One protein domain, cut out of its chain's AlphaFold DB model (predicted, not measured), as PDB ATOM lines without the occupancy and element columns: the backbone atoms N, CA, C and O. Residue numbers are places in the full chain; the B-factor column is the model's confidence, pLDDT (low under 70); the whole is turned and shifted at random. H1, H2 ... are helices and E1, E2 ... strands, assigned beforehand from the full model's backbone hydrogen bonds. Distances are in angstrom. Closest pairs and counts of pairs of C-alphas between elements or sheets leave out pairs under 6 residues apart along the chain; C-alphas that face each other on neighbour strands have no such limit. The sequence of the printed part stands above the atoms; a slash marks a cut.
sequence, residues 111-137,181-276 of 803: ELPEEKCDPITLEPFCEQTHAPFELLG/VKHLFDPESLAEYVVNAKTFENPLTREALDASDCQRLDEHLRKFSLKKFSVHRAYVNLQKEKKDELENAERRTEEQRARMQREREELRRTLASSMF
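What this domain is: This is residues 111 to 137 and 181 to 276 of the 803 residues of the protein "R3H domain-containing protein" of Bathycoccus prasinos (UniProt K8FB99). The model is a small head at one end of a very long single helix: H3 begins in the head, and its residues 240 to 276 stick out alone as an arm. In the head are a two-strand ribbon of E1 and E2, the helices H1 and H2, and long loops; H2 folds back into the first turns of H3 as a helical hairpin. The printed part has 123 residues, with two named strands and then three named helices in the order E1, E2, H1, H2, H3; the sheet E1 - E2 is antiparallel, and the class is mostly helix. The whole is extended, a rod spanning 91 by 27 by 20 A, with a radius of gyration of the C-alphas of 25.0 A.

How they stand to each other: After residues 111 to 132, which hold no named element, E1, residues 133 to 136, and E2, residues 182 to 185, are antiparallel neighbours at 147 degrees. N 133 and O 185 are within hydrogen-bond range at 2.7 A, as are N 183 and O 135 at 2.9 A. H1, residues 187 to 197, follows E2 by a tight link. H2, residues 211 to 224, touches H1 with residues 217 to 221 alone, at a steep tilt of 49 degrees, opposite ways; the closest C-alphas are those of Pro 187 and Leu 217, 6.6 A apart. The closest C-alphas of E1 and H2, those of Leu 135 and Asp 213, are 7.3 A apart. H3, residues 231 to 276, forms a helical hairpin with H2, which it touches with residues 231 to 236 alone, at a shallow tilt of 23 degrees, opposite ways; the C-alphas of Cys 214 and His 232 are closest, at 4.7 A. H3 also touches H1, with residues 231 to 234 alone, at a shallow tilt of 26 degrees, the same way, closest at the C-alphas of Val 195 and Val 231, 6.3 A apart. The helix packing is mostly aligned, but only just, with 2 of 3 pairs at a shallow tilt. H3 is apart from E1 and E2. Every O i to N i+4 pair is within hydrogen-bond range in H1, with 9 of 10 in H2 and 41 of 42 in H3.

Where its parts are: E1 begins at C-alpha 133, (-0.082, -39.129, 12.685), and is 9.6 A long; E2 is 9.8 A. H1 is 15.3 A long and H2 20.4 A. H3 measures 67.1 A, from C-alpha 231 at (7.075, -30.800, 4.184) to C-alpha 276 at (14.158, 35.873, 4.814).

The domain as a whole: The C-alphas of Glu 111 and Phe 276 are the two farthest apart, 90.7 A. Without residues 240 to 276, which stand free, the body spans 38 by 28 by 19 A. Residues 138 to 180 are not printed, and C-alphas 137 and 181 are 5.2 A apart across the cut. The link from H1 to H2 is long, with 13 residues. Mean pLDDT of the printed part is 83.4; residues 114 to 115, 137 and 181 are under 70.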
ATOM      1  N   GLU A 111      -8.316 -50.671  16.698       73.44
ATOM      2  CA  GLU A 111      -9.235 -50.821  17.839       73.44
ATOM      3  C   GLU A 111     -10.018 -49.504  18.116       73.44
ATOM      4  O   GLU A 111     -10.713 -49.405  19.127       73.44
ATOM      5  N   LEU A 112      -9.922 -48.484  17.241       74.94
ATOM      6  CA  LEU A 112     -10.743 -47.263  17.311       74.94
ATOM      7  C   LEU A 112     -12.150 -47.492  16.720       74.94
ATOM      8  O   LEU A 112     -12.278 -48.269  15.776       74.94
ATOM      9  N   PRO A 113     -13.193 -46.790  17.215       71.75
ATOM     10  CA  PRO A 113     -14.522 -46.810  16.602       71.75
ATOM     11  C   PRO A 113     -14.511 -46.269  15.169       71.75
ATOM     12  O   PRO A 113     -13.832 -45.279  14.898       71.75
ATOM     13  N   GLU A 114     -15.346 -46.845  14.303       65.75
ATOM     14  CA  GLU A 114     -15.580 -46.393  12.920       65.75
ATOM     15  C   GLU A 114     -16.055 -44.926  12.850       65.75
ATOM     16  O   GLU A 114     -15.749 -44.219  11.898       65.75
ATOM     17  N   GLU A 115     -16.708 -44.422  13.905       65.31
ATOM     18  CA  GLU A 115     -17.097 -43.009  14.062       65.31
ATOM     19  C   GLU A 115     -15.905 -42.030  14.129       65.31
ATOM     20  O   GLU A 115     -16.087 -40.817  14.008       65.31
ATOM     21  N   LYS A 116     -14.677 -42.522  14.356       72.06
ATOM     22  CA  LYS A 116     -13.458 -41.706  14.333       72.06
ATOM     23  C   LYS A 116     -12.807 -41.775  12.954       72.06
ATOM     24  O   LYS A 116     -11.921 -42.596  12.709       72.06
ATOM     25  N   CYS A 117     -13.229 -40.860  12.092       74.69
ATOM     26  CA  CYS A 117     -12.609 -40.616  10.795       74.69
ATOM     27  C   CYS A 117     -11.460 -39.601  10.854       74.69
ATOM     28  O   CYS A 117     -11.409 -38.742  11.740       74.69
ATOM     29  N   ASP A 118     -10.583 -39.668   9.854       74.44
ATOM     30  CA  ASP A 118      -9.627 -38.610   9.551       74.44
ATOM     31  C   ASP A 118     -10.347 -37.308   9.135       74.44
ATOM     32  O   ASP A 118     -11.212 -37.345   8.259       74.44
ATOM     33  N   PRO A 119      -9.995 -36.134   9.694       75.25
ATOM     34  CA  PRO A 119     -10.630 -34.867   9.327       75.25
ATOM     35  C   PRO A 119     -10.393 -34.375   7.888       75.25
ATOM     36  O   PRO A 119     -10.983 -33.360   7.516       75.25
ATOM     37  N   ILE A 120      -9.510 -35.010   7.105       71.88
ATOM     38  CA  ILE A 120      -9.121 -34.576   5.754       71.88
ATOM     39  C   ILE A 120      -9.714 -35.510   4.689       71.88
ATOM     40  O   ILE A 120     -10.334 -35.022   3.744       71.88
ATOM     41  N   THR A 121      -9.561 -36.832   4.834       71.25
ATOM     42  CA  THR A 121     -10.115 -37.843   3.912       71.25
ATOM     43  C   THR A 121     -11.538 -38.270   4.262       71.25
ATOM     44  O   THR A 121     -12.258 -38.743   3.386       71.25
ATOM     45  N   LEU A 122     -11.956 -38.091   5.522       75.62
ATOM     46  CA  LEU A 122     -13.177 -38.654   6.115       75.62
ATOM     47  C   LEU A 122     -13.208 -40.198   6.164       75.62
ATOM     48  O   LEU A 122     -14.244 -40.774   6.496       75.62
ATOM     49  N   GLU A 123     -12.079 -40.869   5.915       78.25
ATOM     50  CA  GLU A 123     -11.947 -42.323   6.069       78.25
ATOM     51  C   GLU A 123     -11.825 -42.714   7.556       78.25
ATOM     52  O   GLU A 123     -11.139 -42.021   8.317       78.25
ATOM     53  N   PRO A 124     -12.443 -43.824   8.001       76.50
ATOM     54  CA  PRO A 124     -12.350 -44.285   9.383       76.50
ATOM     55  C   PRO A 124     -10.930 -44.780   9.699       76.50
ATOM     56  O   PRO A 124     -10.374 -45.621   8.984       76.50
ATOM     57  N   PHE A 125     -10.331 -44.318  10.807       73.25
ATOM     58  CA  PHE A 125      -8.930 -44.642  11.135       73.25
ATOM     59  C   PHE A 125      -8.656 -46.154  11.220       73.25
ATOM     60  O   PHE A 125      -7.528 -46.588  10.994       73.25
ATOM     61  N   CYS A 126      -9.661 -46.981  11.518       70.44
ATOM     62  CA  CYS A 126      -9.507 -48.431  11.607       70.44
ATOM     63  C   CYS A 126      -9.200 -49.115  10.258       70.44
ATOM     64  O   CYS A 126      -8.515 -50.147  10.235       70.44
ATOM     65  N   GLU A 127      -9.626 -48.538   9.132       74.00
ATOM     66  CA  GLU A 127      -9.370 -49.093   7.796       74.00
ATOM     67  C   GLU A 127      -7.939 -48.804   7.310       74.00
ATOM     68  O   GLU A 127      -7.335 -49.650   6.645       74.00
ATOM     69  N   GLN A 128      -7.328 -47.697   7.756       70.81
ATOM     70  CA  GLN A 128      -6.008 -47.241   7.304       70.81
ATOM     71  C   GLN A 128      -4.905 -48.312   7.396       70.81
ATOM     72  O   GLN A 128      -4.760 -49.054   8.378       70.81
ATOM     73  N   THR A 129      -4.090 -48.389   6.343       72.56
ATOM     74  CA  THR A 129      -3.004 -49.376   6.173       72.56
ATOM     75  C   THR A 129      -1.805 -49.131   7.089       72.56
ATOM     76  O   THR A 129      -1.041 -50.053   7.379       72.56
ATOM     77  N   HIS A 130      -1.650 -47.895   7.551       75.31
ATOM     78  CA  HIS A 130      -0.548 -47.387   8.355       75.31
ATOM     79  C   HIS A 130      -1.093 -46.669   9.600       75.31
ATOM     80  O   HIS A 130      -2.304 -46.543   9.758       75.31
ATOM     81  N   ALA A 131      -0.215 -46.248  10.514       79.06
ATOM     82  CA  ALA A 131      -0.646 -45.530  11.713       79.06
ATOM     83  C   ALA A 131      -1.076 -44.089  11.373       79.06
ATOM     84  O   ALA A 131      -0.379 -43.452  10.579       79.06
ATOM     85  N   PRO A 132      -2.122 -43.533  12.009       82.31
ATOM     86  CA  PRO A 132      -2.389 -42.102  11.942       82.31
ATOM     87  C   PRO A 132      -1.270 -41.303  12.628       82.31
ATOM     88  O   PRO A 132      -0.627 -41.764  13.576       82.31
ATOM     89  N   PHE A 133      -1.036 -40.088  12.145       81.88
ATOM     90  CA  PHE A 133      -0.082 -39.129  12.685       81.88
ATOM     91  C   PHE A 133      -0.670 -38.385  13.890       81.88
ATOM     92  O   PHE A 133      -1.749 -37.805  13.802       81.88
ATOM     93  N   GLU A 134       0.057 -38.369  15.011       82.31
ATOM     94  CA  GLU A 134      -0.301 -37.600  16.209       82.31
ATOM     95  C   GLU A 134       0.254 -36.169  16.133       82.31
ATOM     96  O   GLU A 134       1.432 -35.924  16.421       82.31
ATOM     97  N   LEU A 135      -0.613 -35.211  15.805       81.19
ATOM     98  CA  LEU A 135      -0.326 -33.783  15.906       81.19
ATOM     99  C   LEU A 135      -0.742 -33.291  17.302       81.19
ATOM    100  O   LEU A 135      -1.884 -33.463  17.734       81.19
ATOM    101  N   LEU A 136       0.210 -32.713  18.035       75.56
ATOM    102  CA  LEU A 136       0.004 -32.239  19.405       75.56
ATOM    103  C   LEU A 136      -0.537 -30.805  19.372       75.56
ATOM    104  O   LEU A 136       0.159 -29.914  18.892       75.56
ATOM    105  N   GLY A 137      -1.748 -30.579  19.885       66.00
ATOM    106  CA  GLY A 137      -2.283 -29.228  20.075       66.00
ATOM    107  C   GLY A 137      -1.416 -28.420  21.044       66.00
ATOM    108  O   GLY A 137      -0.865 -28.968  22.009       66.00
ATOM    109  N   VAL A 181      -4.272 -31.772  23.797       65.12
ATOM    110  CA  VAL A 181      -5.253 -32.384  22.892       65.12
ATOM    111  C   VAL A 181      -4.497 -32.997  21.713       65.12
ATOM    112  O   VAL A 181      -3.849 -32.298  20.934       65.12
ATOM    113  N   LYS A 182      -4.553 -34.325  21.602       78.69
ATOM    114  CA  LYS A 182      -3.960 -35.067  20.488       78.69
ATOM    115  C   LYS A 182      -4.936 -35.111  19.323       78.69
ATOM    116  O   LYS A 182      -6.014 -35.692  19.444       78.69
ATOM    117  N   HIS A 183      -4.536 -34.545  18.194       80.31
ATOM    118  CA  HIS A 183      -5.267 -34.650  16.941       80.31
ATOM    119  C   HIS A 183      -4.637 -35.755  16.090       80.31
ATOM    120  O   HIS A 183      -3.423 -35.779  15.891       80.31
ATOM    121  N   LEU A 184      -5.468 -36.691  15.636       84.50
ATOM    122  CA  LEU A 184      -5.065 -37.768  14.736       84.50
ATOM    123  C   LEU A 184      -5.357 -37.344  13.300       84.50
ATOM    124  O   LEU A 184      -6.418 -36.773  13.046       84.50
ATOM    125  N   PHE A 185      -4.423 -37.630  12.397       84.12
ATOM    126  CA  PHE A 185      -4.547 -37.339  10.971       84.12
ATOM    127  C   PHE A 185      -3.963 -38.454  10.100       84.12
ATOM    128  O   PHE A 185      -3.027 -39.138  10.510       84.12
ATOM    129  N   ASP A 186      -4.431 -38.580   8.865       84.50
ATOM    130  CA  ASP A 186      -3.703 -39.268   7.802       84.50
ATOM    131  C   ASP A 186      -2.400 -38.492   7.473       84.50
ATOM    132  O   ASP A 186      -2.464 -37.310   7.116       84.50
ATOM    133  N   PRO A 187      -1.200 -39.097   7.591       81.81
ATOM    134  CA  PRO A 187       0.065 -38.423   7.298       81.81
ATOM    135  C   PRO A 187       0.258 -38.037   5.823       81.81
ATOM    136  O   PRO A 187       0.910 -37.027   5.557       81.81
ATOM    137  N   GLU A 188      -0.246 -38.819   4.866       83.00
ATOM    138  CA  GLU A 188      -0.122 -38.519   3.433       83.00
ATOM    139  C   GLU A 188      -1.067 -37.378   3.047       83.00
ATOM    140  O   GLU A 188      -0.626 -36.401   2.439       83.00
ATOM    141  N   SER A 189      -2.318 -37.427   3.502       83.19
ATOM    142  CA  SER A 189      -3.309 -36.383   3.214       83.19
ATOM    143  C   SER A 189      -3.034 -35.075   3.965       83.19
ATOM    144  O   SER A 189      -3.231 -33.998   3.401       83.19
ATOM    145  N   LEU A 190      -2.486 -35.128   5.187       83.75
ATOM    146  CA  LEU A 190      -1.989 -33.939   5.893       83.75
ATOM    147  C   LEU A 190      -0.796 -33.306   5.163       83.75
ATOM    148  O   LEU A 190      -0.734 -32.083   5.038       83.75
ATOM    149  N   ALA A 191       0.141 -34.112   4.657       85.00
ATOM    150  CA  ALA A 191       1.294 -33.611   3.913       85.00
ATOM    151  C   ALA A 191       0.902 -33.010   2.551       85.00
ATOM    152  O   ALA A 191       1.385 -31.931   2.202       85.00
ATOM    153  N   GLU A 192      -0.007 -33.661   1.815       84.88
ATOM    154  CA  GLU A 192      -0.599 -33.149   0.573       84.88
ATOM    155  C   GLU A 192      -1.341 -31.825   0.828       84.88
ATOM    156  O   GLU A 192      -1.079 -30.841   0.135       84.88
ATOM    157  N   TYR A 193      -2.205 -31.761   1.851       84.06
ATOM    158  CA  TYR A 193      -2.933 -30.544   2.234       84.06
ATOM    159  C   TYR A 193      -1.977 -29.383   2.523       84.06
ATOM    160  O   TYR A 193      -2.070 -28.328   1.890       84.06
ATOM    161  N   VAL A 194      -1.030 -29.587   3.443       86.62
ATOM    162  CA  VAL A 194      -0.102 -28.549   3.909       86.62
ATOM    163  C   VAL A 194       0.787 -28.029   2.772       86.62
ATOM    164  O   VAL A 194       0.974 -26.817   2.642       86.62
ATOM    165  N   VAL A 195       1.313 -28.918   1.921       85.19
ATOM    166  CA  VAL A 195       2.226 -28.527   0.834       85.19
ATOM    167  C   VAL A 195       1.482 -27.930  -0.365       85.19
ATOM    168  O   VAL A 195       1.913 -26.890  -0.863       85.19
ATOM    169  N   ASN A 196       0.352 -28.502  -0.799       85.75
ATOM    170  CA  ASN A 196      -0.397 -27.968  -1.946       85.75
ATOM    171  C   ASN A 196      -1.090 -26.636  -1.621       85.75
ATOM    172  O   ASN A 196      -1.159 -25.755  -2.477       85.75
ATOM    173  N   ALA A 197      -1.606 -26.464  -0.400       81.19
ATOM    174  CA  ALA A 197      -2.274 -25.226  -0.002       81.19
ATOM    175  C   ALA A 197      -1.306 -24.114   0.448       81.19
ATOM    176  O   ALA A 197      -1.759 -22.987   0.644       81.19
ATOM    177  N   LYS A 198      -0.012 -24.422   0.654       81.81
ATOM    178  CA  LYS A 198       0.969 -23.599   1.399       81.81
ATOM    179  C   LYS A 198       0.529 -23.225   2.835       81.81
ATOM    180  O   LYS A 198       1.196 -22.428   3.487       81.81
ATOM    181  N   THR A 199      -0.560 -23.785   3.366       80.88
ATOM    182  CA  THR A 199      -1.065 -23.488   4.717       80.88
ATOM    183  C   THR A 199      -0.546 -24.520   5.711       80.88
ATOM    184  O   THR A 199      -1.120 -25.598   5.867       80.88
ATOM    185  N   PHE A 200       0.541 -24.178   6.402       84.00
ATOM    186  CA  PHE A 200       1.130 -24.977   7.482       84.00
ATOM    187  C   PHE A 200       0.336 -24.778   8.781       84.00
ATOM    188  O   PHE A 200       0.855 -24.276   9.773       84.00
ATOM    189  N   GLU A 201      -0.942 -25.148   8.746       86.44
ATOM    190  CA  GLU A 201      -1.923 -24.996   9.824       86.44
ATOM    191  C   GLU A 201      -2.661 -26.320  10.064       86.44
ATOM    192  O   GLU A 201      -2.921 -27.079   9.130       86.44
ATOM    193  N   ASN A 202      -2.997 -26.602  11.322       82.62
ATOM    194  CA  ASN A 202      -3.773 -27.772  11.724       82.62
ATOM    195  C   ASN A 202      -5.214 -27.638  11.176       82.62
ATOM    196  O   ASN A 202      -5.902 -26.689  11.562       82.62
ATOM    197  N   PRO A 203      -5.720 -28.575  10.343       80.06
ATOM    198  CA  PRO A 203      -7.056 -28.469   9.746       80.06
ATOM    199  C   PRO A 203      -8.214 -28.348  10.750       80.06
ATOM    200  O   PRO A 203      -9.243 -27.759  10.421       80.06
ATOM    201  N   LEU A 204      -8.054 -28.877  11.972       76.75
ATOM    202  CA  LEU A 204      -9.062 -28.806  13.036       76.75
ATOM    203  C   LEU A 204      -8.976 -27.514  13.861       76.75
ATOM    204  O   LEU A 204     -10.000 -26.882  14.104       76.75
ATOM    205  N   THR A 205      -7.780 -27.131  14.323       76.12
ATOM    206  CA  THR A 205      -7.615 -26.011  15.279       76.12
ATOM    207  C   THR A 205      -7.211 -24.689  14.632       76.12
ATOM    208  O   THR A 205      -7.320 -23.646  15.272       76.12
ATOM    209  N   ARG A 206      -6.745 -24.715  13.375       77.94
ATOM    210  CA  ARG A 206      -6.083 -23.599  12.668       77.94
ATOM    211  C   ARG A 206      -4.830 -23.062  13.374       77.94
ATOM    212  O   ARG A 206      -4.362 -21.968  13.077       77.94
ATOM    213  N   GLU A 207      -4.256 -23.832  14.297       80.25
ATOM    214  CA  GLU A 207      -2.946 -23.526  14.873       80.25
ATOM    215  C   GLU A 207      -1.849 -23.775  13.831       80.25
ATOM    216  O   GLU A 207      -1.819 -24.830  13.197       80.25
ATOM    217  N   ALA A 208      -0.922 -22.828  13.674       81.31
ATOM    218  CA  ALA A 208       0.236 -23.008  12.803       81.31
ATOM    219  C   ALA A 208       1.127 -24.163  13.301       81.31
ATOM    220  O   ALA A 208       1.502 -24.184  14.478       81.31
ATOM    221  N   LEU A 209       1.493 -25.086  12.406       83.62
ATOM    222  CA  LEU A 209       2.441 -26.173  12.673       83.62
ATOM    223  C   LEU A 209       3.836 -25.603  12.951       83.62
ATOM    224  O   LEU A 209       4.276 -24.650  12.299       83.62
ATOM    225  N   ASP A 210       4.560 -26.226  13.877       85.88
ATOM    226  CA  ASP A 210       5.958 -25.888  14.119       85.88
ATOM    227  C   ASP A 210       6.892 -26.635  13.162       85.88
ATOM    228  O   ASP A 210       6.591 -27.714  12.646       85.88
ATOM    229  N   ALA A 211       8.097 -26.089  12.975       83.00
ATOM    230  CA  ALA A 211       9.131 -26.698  12.139       83.00
ATOM    231  C   ALA A 211       9.443 -28.159  12.533       83.00
ATOM    232  O   ALA A 211       9.773 -28.967  11.661       83.00
ATOM    233  N   SER A 212       9.309 -28.492  13.825       84.06
ATOM    234  CA  SER A 212       9.467 -29.850  14.359       84.06
ATOM    235  C   SER A 212       8.325 -30.783  13.940       84.06
ATOM    236  O   SER A 212       8.580 -31.942  13.625       84.06
ATOM    237  N   ASP A 213       7.085 -30.299  13.847       85.06
ATOM    238  CA  ASP A 213       5.939 -31.104  13.401       85.06
ATOM    239  C   ASP A 213       6.102 -31.501  11.936       85.06
ATOM    240  O   ASP A 213       5.919 -32.664  11.577       85.06
ATOM    241  N   CYS A 214       6.556 -30.559  11.104       85.88
ATOM    242  CA  CYS A 214       6.886 -30.818   9.705       85.88
ATOM    243  C   CYS A 214       8.027 -31.842   9.553       85.88
ATOM    244  O   CYS A 214       7.972 -32.679   8.654       85.88
ATOM    245  N   GLN A 215       9.035 -31.817  10.437       87.12
ATOM    246  CA  GLN A 215      10.084 -32.845  10.472       87.12
ATOM    247  C   GLN A 215       9.518 -34.203  10.893       87.12
ATOM    248  O   GLN A 215       9.734 -35.186  10.188       87.12
ATOM    249  N   ARG A 216       8.741 -34.263  11.985       86.12
ATOM    250  CA  ARG A 216       8.083 -35.495  12.450       86.12
ATOM    251  C   ARG A 216       7.204 -36.110  11.358       86.12
ATOM    252  O   ARG A 216       7.214 -37.328  11.205       86.12
ATOM    253  N   LEU A 217       6.510 -35.294  10.564       84.50
ATOM    254  CA  LEU A 217       5.697 -35.744   9.430       84.50
ATOM    255  C   LEU A 217       6.558 -36.309   8.280       84.50
ATOM    256  O   LEU A 217       6.307 -37.426   7.829       84.50
ATOM    257  N   ASP A 218       7.630 -35.617   7.872       86.00
ATOM    258  CA  ASP A 218       8.602 -36.123   6.880       86.00
ATOM    259  C   ASP A 218       9.351 -37.393   7.348       86.00
ATOM    260  O   ASP A 218       9.849 -38.169   6.525       86.00
ATOM    261  N   GLU A 219       9.472 -37.628   8.657       86.31
ATOM    262  CA  GLU A 219       9.963 -38.895   9.221       86.31
ATOM    263  C   GLU A 219       8.890 -39.985   9.220       86.31
ATOM    264  O   GLU A 219       9.191 -41.142   8.917       86.31
ATOM    265  N   HIS A 220       7.635 -39.626   9.491       81.56
ATOM    266  CA  HIS A 220       6.505 -40.548   9.483       81.56
ATOM    267  C   HIS A 220       6.245 -41.114   8.080       81.56
ATOM    268  O   HIS A 220       6.227 -42.334   7.902       81.56
ATOM    269  N   LEU A 221       6.169 -40.243   7.067       85.56
ATOM    270  CA  LEU A 221       6.059 -40.624   5.653       85.56
ATOM    271  C   LEU A 221       7.194 -41.575   5.241       85.56
ATOM    272  O   LEU A 221       6.960 -42.624   4.643       85.56
ATOM    273  N   ARG A 222       8.434 -41.250   5.633       84.88
ATOM    274  CA  ARG A 222       9.635 -42.055   5.355       84.88
ATOM    275  C   ARG A 222       9.588 -43.431   6.024       84.88
ATOM    276  O   ARG A 222      10.026 -44.403   5.419       84.88
ATOM    277  N   LYS A 223       9.057 -43.516   7.247       83.31
ATOM    278  CA  LYS A 223       8.908 -44.756   8.027       83.31
ATOM    279  C   LYS A 223       7.850 -45.697   7.443       83.31
ATOM    280  O   LYS A 223       8.044 -46.908   7.487       83.31
ATOM    281  N   PHE A 224       6.769 -45.154   6.884       77.75
ATOM    282  CA  PHE A 224       5.694 -45.927   6.248       77.75
ATOM    283  C   PHE A 224       5.842 -46.069   4.720       77.75
ATOM    284  O   PHE A 224       4.994 -46.678   4.080       77.75
ATOM    285  N   SER A 225       6.954 -45.596   4.141       78.06
ATOM    286  CA  SER A 225       7.247 -45.623   2.691       78.06
ATOM    287  C   SER A 225       6.230 -44.878   1.808       78.06
ATOM    288  O   SER A 225       6.074 -45.206   0.634       78.06
ATOM    289  N   LEU A 226       5.571 -43.862   2.369       77.12
ATOM    290  CA  LEU A 226       4.567 -43.030   1.701       77.12
ATOM    291  C   LEU A 226       5.214 -41.959   0.796       77.12
ATOM    292  O   LEU A 226       6.439 -41.777   0.773       77.12
ATOM    293  N   LYS A 227       4.380 -41.241   0.034       77.88
ATOM    294  CA  LYS A 227       4.784 -40.186  -0.913       77.88
ATOM    295  C   LYS A 227       5.607 -39.085  -0.221       77.88
ATOM    296  O   LYS A 227       5.278 -38.599   0.859       77.88
ATOM    297  N   LYS A 228       6.733 -38.696  -0.832       75.06
ATOM    298  CA  LYS A 228       7.741 -37.807  -0.218       75.06
ATOM    299  C   LYS A 228       7.494 -36.333  -0.552       75.06
ATOM    300  O   LYS A 228       8.055 -35.822  -1.518       75.06
ATOM    301  N   PHE A 229       6.715 -35.642   0.275       75.69
ATOM    302  CA  PHE A 229       6.387 -34.225   0.068       75.69
ATOM    303  C   PHE A 229       7.477 -33.230   0.513       75.69
ATOM    304  O   PHE A 229       7.483 -32.099   0.037       75.69
ATOM    305  N   SER A 230       8.438 -33.636   1.358       82.12
ATOM    306  CA  SER A 230       9.490 -32.745   1.898       82.12
ATOM    307  C   SER A 230       8.910 -31.531   2.644       82.12
ATOM    308  O   SER A 230       9.336 -30.389   2.439       82.12
ATOM    309  N   VAL A 231       7.910 -31.791   3.489       84.62
ATOM    310  CA  VAL A 231       7.075 -30.800   4.184       84.62
ATOM    311  C   VAL A 231       7.923 -29.783   4.951       84.62
ATOM    312  O   VAL A 231       7.683 -28.582   4.853       84.62
ATOM    313  N   HIS A 232       8.975 -30.220   5.649       85.69
ATOM    314  CA  HIS A 232       9.868 -29.319   6.382       85.69
ATOM    315  C   HIS A 232      10.633 -28.354   5.459       85.69
ATOM    316  O   HIS A 232      10.819 -27.185   5.797       85.69
ATOM    317  N   ARG A 233      11.033 -28.794   4.256       84.94
ATOM    318  CA  ARG A 233      11.693 -27.914   3.276       84.94
ATOM    319  C   ARG A 233      10.713 -26.891   2.699       84.94
ATOM    320  O   ARG A 233      11.089 -25.738   2.505       84.94
ATOM    321  N   ALA A 234       9.468 -27.298   2.453       85.12
ATOM    322  CA  ALA A 234       8.413 -26.389   2.016       85.12
ATOM    323  C   ALA A 234       8.083 -25.339   3.101       85.12
ATOM    324  O   ALA A 234       7.982 -24.157   2.779       85.12
ATOM    325  N   TYR A 235       8.038 -25.739   4.381       89.00
ATOM    326  CA  TYR A 235       7.876 -24.831   5.525       89.00
ATOM    327  C   TYR A 235       8.994 -23.783   5.588       89.00
ATOM    328  O   TYR A 235       8.722 -22.586   5.638       89.00
ATOM    329  N   VAL A 236      10.263 -24.214   5.543       88.94
ATOM    330  CA  VAL A 236      11.425 -23.306   5.612       88.94
ATOM    331  C   VAL A 236      11.445 -22.327   4.433       88.94
ATOM    332  O   VAL A 236      11.721 -21.143   4.630       88.94
ATOM    333  N   ASN A 237      11.094 -22.785   3.227       86.69
ATOM    334  CA  ASN A 237      10.964 -21.908   2.063       86.69
ATOM    335  C   ASN A 237       9.871 -20.843   2.268       86.69
ATOM    336  O   ASN A 237      10.129 -19.673   2.002       86.69
ATOM    337  N   LEU A 238       8.688 -21.223   2.773       86.56
ATOM    338  CA  LEU A 238       7.579 -20.290   3.012       86.56
ATOM    339  C   LEU A 238       7.896 -19.275   4.120       86.56
ATOM    340  O   LEU A 238       7.582 -18.096   3.984       86.56
ATOM    341  N   GLN A 239       8.545 -19.703   5.208       85.94
ATOM    342  CA  GLN A 239       8.968 -18.783   6.270       85.94
ATOM    343  C   GLN A 239      10.018 -17.780   5.770       85.94
ATOM    344  O   GLN A 239      10.020 -16.631   6.210       85.94
ATOM    345  N   LYS A 240      10.873 -18.174   4.812       90.00
ATOM    346  CA  LYS A 240      11.771 -17.233   4.129       90.00
ATOM    347  C   LYS A 240      11.002 -16.283   3.208       90.00
ATOM    348  O   LYS A 240      11.191 -15.083   3.328       90.00
ATOM    349  N   GLU A 241      10.120 -16.804   2.351       89.00
ATOM    350  CA  GLU A 241       9.248 -16.027   1.448       89.00
ATOM    351  C   GLU A 241       8.514 -14.922   2.233       89.00
ATOM    352  O   GLU A 241       8.667 -13.742   1.932       89.00
ATOM    353  N   LYS A 242       7.865 -15.287   3.346       87.19
ATOM    354  CA  LYS A 242       7.168 -14.362   4.253       87.19
ATOM    355  C   LYS A 242       8.087 -13.342   4.946       87.19
ATOM    356  O   LYS A 242       7.661 -12.214   5.191       87.19
ATOM    357  N   LYS A 243       9.329 -13.711   5.291       90.50
ATOM    358  CA  LYS A 243      10.299 -12.768   5.876       90.50
ATOM    359  C   LYS A 243      10.784 -11.763   4.831       90.50
ATOM    360  O   LYS A 243      10.779 -10.565   5.101       90.50
ATOM    361  N   ASP A 244      11.177 -12.250   3.657       90.75
ATOM    362  CA  ASP A 244      11.667 -11.431   2.548       90.75
ATOM    363  C   ASP A 244      10.562 -10.446   2.078       90.75
ATOM    364  O   ASP A 244      10.848  -9.285   1.778       90.75
ATOM    365  N   GLU A 245       9.288 -10.866   2.087       88.19
ATOM    366  CA  GLU A 245       8.116 -10.003   1.849       88.19
ATOM    367  C   GLU A 245       7.928  -8.911   2.912       88.19
ATOM    368  O   GLU A 245       7.654  -7.762   2.552       88.19
ATOM    369  N   LEU A 246       8.077  -9.245   4.201       89.31
ATOM    370  CA  LEU A 246       7.931  -8.300   5.315       89.31
ATOM    371  C   LEU A 246       9.040  -7.242   5.289       89.31
ATOM    372  O   LEU A 246       8.739  -6.052   5.315       89.31
ATOM    373  N   GLU A 247      10.297  -7.654   5.124       91.12
ATOM    374  CA  GLU A 247      11.447  -6.749   4.967       91.12
ATOM    375  C   GLU A 247      11.265  -5.815   3.751       91.12
ATOM    376  O   GLU A 247      11.582  -4.626   3.787       91.12
ATOM    377  N   ASN A 248      10.678  -6.330   2.665       91.81
ATOM    378  CA  ASN A 248      10.358  -5.536   1.481       91.81
ATOM    379  C   ASN A 248       9.081  -4.681   1.623       91.81
ATOM    380  O   ASN A 248       8.835  -3.805   0.792       91.81
ATOM    381  N   ALA A 249       8.238  -4.914   2.630       90.25
ATOM    382  CA  ALA A 249       7.169  -3.999   3.026       90.25
ATOM    383  C   ALA A 249       7.719  -2.877   3.917       90.25
ATOM    384  O   ALA A 249       7.453  -1.711   3.640       90.25
ATOM    385  N   GLU A 250       8.555  -3.224   4.896       92.12
ATOM    386  CA  GLU A 250       9.223  -2.298   5.813       92.12
ATOM    387  C   GLU A 250      10.101  -1.281   5.071       92.12
ATOM    388  O   GLU A 250       9.924  -0.079   5.254       92.12
ATOM    389  N   ARG A 251      10.932  -1.716   4.110       92.00
ATOM    390  CA  ARG A 251      11.672  -0.773   3.245       92.00
ATOM    391  C   ARG A 251      10.763   0.207   2.502       92.00
ATOM    392  O   ARG A 251      11.120   1.369   2.354       92.00
ATOM    393  N   ARG A 252       9.587  -0.227   2.031       90.12
ATOM    394  CA  ARG A 252       8.657   0.654   1.299       90.12
ATOM    395  C   ARG A 252       7.975   1.664   2.222       90.12
ATOM    396  O   ARG A 252       7.778   2.802   1.803       90.12
ATOM    397  N   THR A 253       7.632   1.288   3.454       91.88
ATOM    398  CA  THR A 253       7.077   2.235   4.437       91.88
ATOM    399  C   THR A 253       8.154   3.182   4.974       91.88
ATOM    400  O   THR A 253       7.873   4.361   5.186       91.88
ATOM    401  N   GLU A 254       9.406   2.731   5.101       92.69
ATOM    402  CA  GLU A 254      10.553   3.584   5.425       92.69
ATOM    403  C   GLU A 254      10.881   4.570   4.290       92.69
ATOM    404  O   GLU A 254      11.005   5.767   4.545       92.69
ATOM    405  N   GLU A 255      10.919   4.130   3.028       92.00
ATOM    406  CA  GLU A 255      11.075   5.008   1.857       92.00
ATOM    407  C   GLU A 255       9.966   6.070   1.780       92.00
ATOM    408  O   GLU A 255      10.244   7.242   1.503       92.00
ATOM    409  N   GLN A 256       8.714   5.691   2.065       91.44
ATOM    410  CA  GLN A 256       7.583   6.620   2.150       91.44
ATOM    411  C   GLN A 256       7.747   7.618   3.305       91.44
ATOM    412  O   GLN A 256       7.598   8.823   3.092       91.44
ATOM    413  N   ARG A 257       8.115   7.154   4.507       93.62
ATOM    414  CA  ARG A 257       8.368   8.007   5.679       93.62
ATOM    415  C   ARG A 257       9.516   8.989   5.423       93.62
ATOM    416  O   ARG A 257       9.352  10.184   5.665       93.62
ATOM    417  N   ALA A 258      10.621   8.524   4.844       94.25
ATOM    418  CA  ALA A 258      11.759   9.352   4.455       94.25
ATOM    419  C   ALA A 258      11.401  10.355   3.342       94.25
ATOM    420  O   ALA A 258      11.907  11.478   3.335       94.25
ATOM    421  N   ARG A 259      10.512   9.999   2.404       93.19
ATOM    422  CA  ARG A 259       9.995  10.943   1.401       93.19
ATOM    423  C   ARG A 259       9.158  12.049   2.048       93.19
ATOM    424  O   ARG A 259       9.430  13.215   1.781       93.19
ATOM    425  N   MET A 260       8.215  11.704   2.928       91.38
ATOM    426  CA  MET A 260       7.400  12.691   3.653       91.38
ATOM    427  C   MET A 260       8.252  13.601   4.555       91.38
ATOM    428  O   MET A 260       7.970  14.790   4.676       91.38
ATOM    429  N   GLN A 261       9.328  13.076   5.152       92.88
ATOM    430  CA  GLN A 261      10.292  13.878   5.913       92.88
ATOM    431  C   GLN A 261      11.043  14.883   5.027       92.88
ATOM    432  O   GLN A 261      11.097  16.060   5.381       92.88
ATOM    433  N   ARG A 262      11.551  14.466   3.855       94.69
ATOM    434  CA  ARG A 262      12.191  15.388   2.893       94.69
ATOM    435  C   ARG A 262      11.226  16.470   2.412       94.69
ATOM    436  O   ARG A 262      11.602  17.633   2.380       94.69
ATOM    437  N   GLU A 263       9.979  16.109   2.122       92.69
ATOM    438  CA  GLU A 263       8.931  17.054   1.720       92.69
ATOM    439  C   GLU A 263       8.614  18.064   2.844       92.69
ATOM    440  O   GLU A 263       8.570  19.270   2.599       92.69
ATOM    441  N   ARG A 264       8.526  17.618   4.111       94.00
ATOM    442  CA  ARG A 264       8.405  18.511   5.282       94.00
ATOM    443  C   ARG A 264       9.620  19.436   5.438       94.00
ATOM    444  O   ARG A 264       9.449  20.607   5.780       94.00
ATOM    445  N   GLU A 265      10.835  18.951   5.188       93.75
ATOM    446  CA  GLU A 265      12.049  19.776   5.213       93.75
ATOM    447  C   GLU A 265      12.105  20.794   4.069       93.75
ATOM    448  O   GLU A 265      12.466  21.947   4.301       93.75
ATOM    449  N   GLU A 266      11.728  20.414   2.849       93.94
ATOM    450  CA  GLU A 266      11.667  21.311   1.690       93.94
ATOM    451  C   GLU A 266      10.609  22.403   1.884       93.94
ATOM    452  O   GLU A 266      10.882  23.574   1.608       93.94
ATOM    453  N   LEU A 267       9.457  22.072   2.476       94.75
ATOM    454  CA  LEU A 267       8.459  23.053   2.907       94.75
ATOM    455  C   LEU A 267       9.002  23.978   4.015       94.75
ATOM    456  O   LEU A 267       8.878  25.197   3.886       94.75
ATOM    457  N   ARG A 268       9.681  23.450   5.052       93.62
ATOM    458  CA  ARG A 268      10.317  24.268   6.116       93.62
ATOM    459  C   ARG A 268      11.377  25.218   5.540       93.62
ATOM    460  O   ARG A 268      11.410  26.390   5.913       93.62
ATOM    461  N   ARG A 269      12.203  24.749   4.598       93.12
ATOM    462  CA  ARG A 269      13.226  25.551   3.895       93.12
ATOM    463  C   ARG A 269      12.601  26.613   2.987       93.12
ATOM    464  O   ARG A 269      13.075  27.745   2.977       93.12
ATOM    465  N   THR A 270      11.528  26.283   2.270       92.00
ATOM    466  CA  THR A 270      10.814  27.222   1.386       92.00
ATOM    467  C   THR A 270      10.127  28.326   2.189       92.00
ATOM    468  O   THR A 270      10.266  29.504   1.857       92.00
ATOM    469  N   LEU A 271       9.467  27.974   3.298       93.38
ATOM    470  CA  LEU A 271       8.863  28.933   4.224       93.38
ATOM    471  C   LEU A 271       9.917  29.870   4.837       93.38
ATOM    472  O   LEU A 271       9.738  31.088   4.817       93.38
ATOM    473  N   ALA A 272      11.043  29.325   5.309       91.19
ATOM    474  CA  ALA A 272      12.158  30.125   5.819       91.19
ATOM    475  C   ALA A 272      12.739  31.060   4.742       91.19
ATOM    476  O   ALA A 272      12.950  32.243   5.004       91.19
ATOM    477  N   SER A 273      12.945  30.565   3.517       85.88
ATOM    478  CA  SER A 273      13.439  31.360   2.383       85.88
ATOM    479  C   SER A 273      12.499  32.522   2.034       85.88
ATOM    480  O   SER A 273      12.955  33.651   1.845       85.88
ATOM    481  N   SER A 274      11.183  32.280   2.035       86.81
ATOM    482  CA  SER A 274      10.158  33.314   1.836       86.81
ATOM    483  C   SER A 274      10.226  34.397   2.924       86.81
ATOM    484  O   SER A 274      10.344  35.587   2.615       86.81
ATOM    485  N   MET A 275      10.284  33.991   4.201       84.50
ATOM    486  CA  MET A 275      10.450  34.914   5.331       84.50
ATOM    487  C   MET A 275      11.722  35.766   5.191       84.50
ATOM    488  O   MET A 275      11.639  36.995   5.210       84.50
ATOM    489  N   PHE A 276      12.890  35.149   4.972       80.88
ATOM    490  CA  PHE A 276      14.158  35.873   4.814       80.88
ATOM    491  C   PHE A 276      14.190  36.787   3.581       80.88
ATOM    492  O   PHE A 276      14.799  37.857   3.641       80.88
TER     493      PHE A 276